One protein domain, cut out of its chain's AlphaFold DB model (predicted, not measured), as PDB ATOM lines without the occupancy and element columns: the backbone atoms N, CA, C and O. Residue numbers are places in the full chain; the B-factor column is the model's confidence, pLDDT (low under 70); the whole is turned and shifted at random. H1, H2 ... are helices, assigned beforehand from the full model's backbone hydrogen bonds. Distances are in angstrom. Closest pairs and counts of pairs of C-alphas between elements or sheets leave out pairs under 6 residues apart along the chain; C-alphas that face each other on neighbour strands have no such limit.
ATOM      1  N   THR A   2     329.460 343.282 329.902       96.12
ATOM      2  CA  THR A   2     330.053 343.223 328.553       96.12
ATOM      3  C   THR A   2     331.112 344.289 328.287       96.12
ATOM      4  O   THR A   2     332.217 343.929 327.910       96.12
ATOM      5  N   ILE A   3     330.825 345.568 328.567       96.94
ATOM      6  CA  ILE A   3     331.785 346.666 328.337       96.94
ATOM      7  C   ILE A   3     333.097 346.399 329.082       96.94
ATOM      8  O   ILE A   3     334.144 346.359 328.457       96.94
ATOM      9  N   LYS A   4     333.035 346.077 330.384       97.81
ATOM     10  CA  LYS A   4     334.226 345.750 331.189       97.81
ATOM     11  C   LYS A   4     335.063 344.614 330.580       97.81
ATOM     12  O   LYS A   4     336.283 344.707 330.551       97.81
ATOM     13  N   ARG A   5     334.414 343.550 330.090       98.12
ATOM     14  CA  ARG A   5     335.102 342.408 329.463       98.12
ATOM     15  C   ARG A   5     335.748 342.786 328.132       98.12
ATOM     16  O   ARG A   5     336.868 342.364 327.873       98.12
ATOM     17  N   ILE A   6     335.051 343.564 327.304       98.19
ATOM     18  CA  ILE A   6     335.571 343.979 326.001       98.19
ATOM     19  C   ILE A   6     336.709 344.984 326.153       98.19
ATOM     20  O   ILE A   6     337.710 344.822 325.470       98.19
ATOM     21  N   THR A   7     336.612 345.951 327.066       97.94
ATOM     22  CA  THR A   7     337.705 346.898 327.332       97.94
ATOM     23  C   THR A   7     338.970 346.162 327.769       97.94
ATOM     24  O   THR A   7     340.016 346.344 327.156       97.94
ATOM     25  N   PHE A   8     338.857 345.239 328.731       98.25
ATOM     26  CA  PHE A   8     339.985 344.393 329.135       98.25
ATOM     27  C   PHE A   8     340.568 343.602 327.954       98.25
ATOM     28  O   PHE A   8     341.781 343.528 327.781       98.25
ATOM     29  N   LEU A   9     339.709 343.016 327.113       98.31
ATOM     30  CA  LEU A   9     340.164 342.261 325.950       98.31
ATOM     31  C   LEU A   9     340.850 343.159 324.909       98.31
ATOM     32  O   LEU A   9     341.824 342.732 324.304       98.31
ATOM     33  N   GLN A  10     340.377 344.389 324.702       98.38
ATOM     34  CA  GLN A  10     341.016 345.356 323.806       98.38
ATOM     35  C   GLN A  10     342.420 345.725 324.297       98.38
ATOM     36  O   GLN A  10     343.354 345.702 323.497       98.38
ATOM     37  N   GLU A  11     342.586 345.983 325.596       98.00
ATOM     38  CA  GLU A  11     343.894 346.241 326.215       98.00
ATOM     39  C   GLU A  11     344.826 345.029 326.090       98.00
ATOM     40  O   GLU A  11     345.975 345.156 325.665       98.00
ATOM     41  N   PHE A  12     344.314 343.829 326.382       98.19
ATOM     42  CA  PHE A  12     345.084 342.592 326.276       98.19
ATOM     43  C   PHE A  12     345.513 342.286 324.835       98.19
ATOM     44  O   PHE A  12     346.658 341.911 324.590       98.19
ATOM     45  N   LEU A  13     344.628 342.484 323.855       97.38
ATOM     46  CA  LEU A  13     344.980 342.349 322.440       97.38
ATOM     47  C   LEU A  13     346.005 343.404 322.012       97.38
ATOM     48  O   LEU A  13     346.894 343.083 321.227       97.38
ATOM     49  N   GLY A  14     345.924 344.624 322.550       96.75
ATOM     50  CA  GLY A  14     346.950 345.651 322.372       96.75
ATOM     51  C   GLY A  14     348.324 345.177 322.848       96.75
ATOM     52  O   GLY A  14     349.289 345.235 322.088       96.75
ATOM     53  N   PHE A  15     348.395 344.586 324.046       97.00
ATOM     54  CA  PHE A  15     349.625 343.988 324.580       97.00
ATOM     55  C   PHE A  15     350.204 342.877 323.682       97.00
ATOM     56  O   PHE A  15     351.418 342.750 323.560       97.00
ATOM     57  N   LEU A  16     349.353 342.100 323.003       95.94
ATOM     58  CA  LEU A  16     349.773 341.055 322.059       95.94
ATOM     59  C   LEU A  16     350.127 341.577 320.649       95.94
ATOM     60  O   LEU A  16     350.401 340.772 319.758       95.94
ATOM     61  N   GLY A  17     350.094 342.892 320.410       95.12
ATOM     62  CA  GLY A  17     350.342 343.481 319.086       95.12
ATOM     63  C   GLY A  17     349.170 343.339 318.103       95.12
ATOM     64  O   GLY A  17     349.351 343.413 316.889       95.12
ATOM     65  N   LEU A  18     347.955 343.120 318.611       96.50
ATOM     66  CA  LEU A  18     346.710 342.969 317.844       96.50
ATOM     67  C   LEU A  18     345.771 344.170 318.029       96.50
ATOM     68  O   LEU A  18     344.550 344.046 317.900       96.50
ATOM     69  N   GLU A  19     346.336 345.334 318.341       96.12
ATOM     70  CA  GLU A  19     345.584 346.551 318.624       96.12
ATOM     71  C   GLU A  19     344.620 346.921 317.488       96.12
ATOM     72  O   GLU A  19     344.883 346.741 316.297       96.12
ATOM     73  N   GLY A  20     343.449 347.436 317.868       96.38
ATOM     74  CA  GLY A  20     342.469 347.956 316.923       96.38
ATOM     75  C   GLY A  20     341.717 346.897 316.112       96.38
ATOM     76  O   GLY A  20     340.813 347.282 315.367       96.38
ATOM     77  N   ARG A  21     342.024 345.601 316.289       97.31
ATOM     78  CA  ARG A  21     341.364 344.471 315.607       97.31
ATOM     79  C   ARG A  21     340.109 343.940 316.319       97.31
ATOM     80  O   ARG A  21     339.517 342.972 315.854       97.31
ATOM     81  N   LEU A  22     339.677 344.584 317.407       97.56
ATOM     82  CA  LEU A  22     338.426 344.306 318.122       97.56
ATOM     83  C   LEU A  22     337.617 345.597 318.305       97.56
ATOM     84  O   LEU A  22     338.138 346.599 318.800       97.56
ATOM     85  N   HIS A  23     336.337 345.560 317.944       97.62
ATOM     86  CA  HIS A  23     335.421 346.694 318.041       97.62
ATOM     87  C   HIS A  23     334.069 346.241 318.602       97.62
ATOM     88  O   HIS A  23     333.571 345.178 318.240       97.62
ATOM     89  N   LEU A  24     333.503 347.042 319.504       97.88
ATOM     90  CA  LEU A  24     332.180 346.839 320.085       97.88
ATOM     91  C   LEU A  24     331.313 348.031 319.718       97.88
ATOM     92  O   LEU A  24     331.689 349.166 319.988       97.88
ATOM     93  N   GLU A  25     330.138 347.737 319.178       97.94
ATOM     94  CA  GLU A  25     329.119 348.722 318.856       97.94
ATOM     95  C   GLU A  25     327.747 348.167 319.252       97.94
ATOM     96  O   GLU A  25     327.472 346.979 319.066       97.94
ATOM     97  N   TRP A  26     326.893 349.024 319.812       97.88
ATOM     98  CA  TRP A  26     325.532 348.654 320.198       97.88
ATOM     99  C   TRP A  26     324.576 349.083 319.094       97.88
ATOM    100  O   TRP A  26     324.469 350.270 318.787       97.88
ATOM    101  N   ILE A  27     323.901 348.113 318.483       98.19
ATOM    102  CA  ILE A  27     323.024 348.340 317.335       98.19
ATOM    103  C   ILE A  27     321.718 347.596 317.587       98.19
ATOM    104  O   ILE A  27     321.717 346.384 317.810       98.19
ATOM    105  N   SER A  28     320.612 348.328 317.598       98.31
ATOM    106  CA  SER A  28     319.267 347.764 317.690       98.31
ATOM    107  C   SER A  28     318.795 347.218 316.340       98.31
ATOM    108  O   SER A  28     319.352 347.525 315.286       98.31
ATOM    109  N   SER A  29     317.712 346.438 316.347       97.62
ATOM    110  CA  SER A  29     317.112 345.899 315.117       97.62
ATOM    111  C   SER A  29     316.573 346.974 314.163       97.62
ATOM    112  O   SER A  29     316.393 346.692 312.982       97.62
ATOM    113  N   ALA A  30     316.338 348.200 314.646       98.31
ATOM    114  CA  ALA A  30     315.869 349.324 313.837       98.31
ATOM    115  C   ALA A  30     317.010 350.099 313.142       98.31
ATOM    116  O   ALA A  30     316.755 350.930 312.274       98.31
ATOM    117  N   GLU A  31     318.272 349.837 313.490       98.44
ATOM    118  CA  GLU A  31     319.431 350.638 313.073       98.44
ATOM    119  C   GLU A  31     320.229 349.991 311.923       98.44
ATOM    120  O   GLU A  31     321.460 349.932 311.942       98.44
ATOM    121  N   ALA A  32     319.542 349.520 310.878       98.38
ATOM    122  CA  ALA A  32     320.185 348.828 309.754       98.38
ATOM    123  C   ALA A  32     321.275 349.670 309.056       98.38
ATOM    124  O   ALA A  32     322.335 349.152 308.713       98.38
ATOM    125  N   GLN A  33     321.056 350.980 308.890       98.56
ATOM    126  CA  GLN A  33     322.050 351.873 308.278       98.56
ATOM    127  C   GLN A  33     323.318 352.004 309.134       98.56
ATOM    128  O   GLN A  33     324.426 351.942 308.604       98.56
ATOM    129  N   LYS A  34     323.167 352.080 310.464       98.50
ATOM    130  CA  LYS A  34     324.298 352.101 311.402       98.50
ATOM    131  C   LYS A  34     325.108 350.809 311.310       98.50
ATOM    132  O   LYS A  34     326.333 350.858 311.290       98.50
ATOM    133  N   PHE A  35     324.439 349.658 311.213       98.56
ATOM    134  CA  PHE A  35     325.116 348.374 311.016       98.56
ATOM    135  C   PHE A  35     325.988 348.379 309.758       98.56
ATOM    136  O   PHE A  35     327.167 348.031 309.830       98.56
ATOM    137  N   VAL A  36     325.428 348.816 308.625       98.62
ATOM    138  CA  VAL A  36     326.156 348.902 307.350       98.62
ATOM    139  C   VAL A  36     327.375 349.816 307.480       98.62
ATOM    140  O   VAL A  36     328.475 349.417 307.095       98.62
ATOM    141  N   GLU A  37     327.211 351.005 308.061       98.75
ATOM    142  CA  GLU A  37     328.301 351.968 308.268       98.75
ATOM    143  C   GLU A  37     329.426 351.385 309.137       98.75
ATOM    144  O   GLU A  37     330.598 351.425 308.757       98.75
ATOM    145  N   VAL A  38     329.071 350.806 310.286       98.75
ATOM    146  CA  VAL A  38     330.024 350.270 311.269       98.75
ATOM    147  C   VAL A  38     330.808 349.103 310.682       98.75
ATOM    148  O   VAL A  38     332.037 349.080 310.774       98.75
ATOM    149  N   VAL A  39     330.125 348.153 310.039       98.56
ATOM    150  CA  VAL A  39     330.779 346.989 309.425       98.56
ATOM    151  C   VAL A  39     331.676 347.416 308.267       98.56
ATOM    152  O   VAL A  39     332.795 346.912 308.162       98.56
ATOM    153  N   THR A  40     331.233 348.363 307.436       98.75
ATOM    154  CA  THR A  40     332.032 348.879 306.312       98.75
ATOM    155  C   THR A  40     333.311 349.535 306.821       98.75
ATOM    156  O   THR A  40     334.406 349.090 306.473       98.75
ATOM    157  N   ARG A  41     333.195 350.504 307.741       98.75
ATOM    158  CA  ARG A  41     334.354 351.202 308.322       98.75
ATOM    159  C   ARG A  41     335.302 350.261 309.049       98.75
ATOM    160  O   ARG A  41     336.519 350.373 308.918       98.75
ATOM    161  N   PHE A  42     334.765 349.321 309.826       98.62
ATOM    162  CA  PHE A  42     335.606 348.367 310.536       98.62
ATOM    163  C   PHE A  42     336.319 347.418 309.567       98.62
ATOM    164  O   PHE A  42     337.502 347.140 309.743       98.62
ATOM    165  N   THR A  43     335.654 346.989 308.493       98.56
ATOM    166  CA  THR A  43     336.277 346.167 307.445       98.56
ATOM    167  C   THR A  43     337.408 346.919 306.747       98.56
ATOM    168  O   THR A  43     338.490 346.363 306.557       98.56
ATOM    169  N   GLU A  44     337.200 348.190 306.405       98.69
ATOM    170  CA  GLU A  44     338.235 349.052 305.820       98.69
ATOM    171  C   GLU A  44     339.429 349.225 306.763       98.69
ATOM    172  O   GLU A  44     340.575 349.066 306.341       98.69
ATOM    173  N   LYS A  45     339.172 349.437 308.058       98.31
ATOM    174  CA  LYS A  45     340.214 349.478 309.090       98.31
ATOM    175  C   LYS A  45     341.026 348.181 309.129       98.31
ATOM    176  O   LYS A  45     342.253 348.234 309.142       98.31
ATOM    177  N   ILE A  46     340.373 347.016 309.132       97.81
ATOM    178  CA  ILE A  46     341.072 345.720 309.150       97.81
ATOM    179  C   ILE A  46     341.900 345.519 307.876       97.81
ATOM    180  O   ILE A  46     343.032 345.046 307.968       97.81
ATOM    181  N   ARG A  47     341.379 345.914 306.706       97.75
ATOM    182  CA  ARG A  47     342.135 345.885 305.443       97.75
ATOM    183  C   ARG A  47     343.387 346.761 305.520       97.75
ATOM    184  O   ARG A  47     344.455 346.299 305.134       97.75
ATOM    185  N   ALA A  48     343.273 347.971 306.069       97.81
ATOM    186  CA  ALA A  48     344.399 348.889 306.244       97.81
ATOM    187  C   ALA A  48     345.458 348.365 307.234       97.81
ATOM    188  O   ALA A  48     346.650 348.558 307.014       97.81
ATOM    189  N   LEU A  49     345.046 347.654 308.289       96.75
ATOM    190  CA  LEU A  49     345.960 346.999 309.238       96.75
ATOM    191  C   LEU A  49     346.682 345.776 308.642       96.75
ATOM    192  O   LEU A  49     347.617 345.257 309.254       96.75
ATOM    193  N   GLY A  50     346.238 345.277 307.487       95.12
ATOM    194  CA  GLY A  50     346.803 344.104 306.832       95.12
ATOM    195  C   GLY A  50     346.503 342.776 307.549       95.12
ATOM    196  O   GLY A  50     345.746 342.730 308.533       95.12
TER     197      GLY A  50
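Overview. This is residues 2 to 50 of the 57 residues of the protein "Hydrogenase iron-sulfur subunit" of Desulfobacteraceae bacterium (UniProt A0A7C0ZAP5). Two helices lie in one thin, flat layer as the two arms of a Z, H1 and H2 running much the same way, and residues 16 to 31 fold back between them as its diagonal. Residues 28 to 33 stick out at the turn into H2. The printed part has 49 residues with two named helices, H1 then H2, and no named strand; its class is all helix. It is loose, with a radius of gyration of the C-alphas of 12.4 A, and spans 35 by 27 by 6 A.

Along the chain. Find C-alpha 2 at (330.053, 343.223, 328.553); from there H1, residues 2 to 15, runs 20.0 A. Go on to C-alpha 32 at (320.185, 348.828, 309.754), where H2, residues 32 to 49, begins; it runs 25.8 A to C-alpha 49 at (345.960, 346.999, 309.238).

Arrangement. H1 and H2 are apart, with no C-alpha of the one within 8 A of the other. In both helices every O i to N i+4 pair is within hydrogen-bond range.

Size, cuts and confidence. The C-alphas of Leu 16 and Ala 30, the two farthest apart, are 35.9 A from each other. The link from H1 to H2, 16 residues, is long. The printed part has no cut, and no printed residue is under 70 in pLDDT.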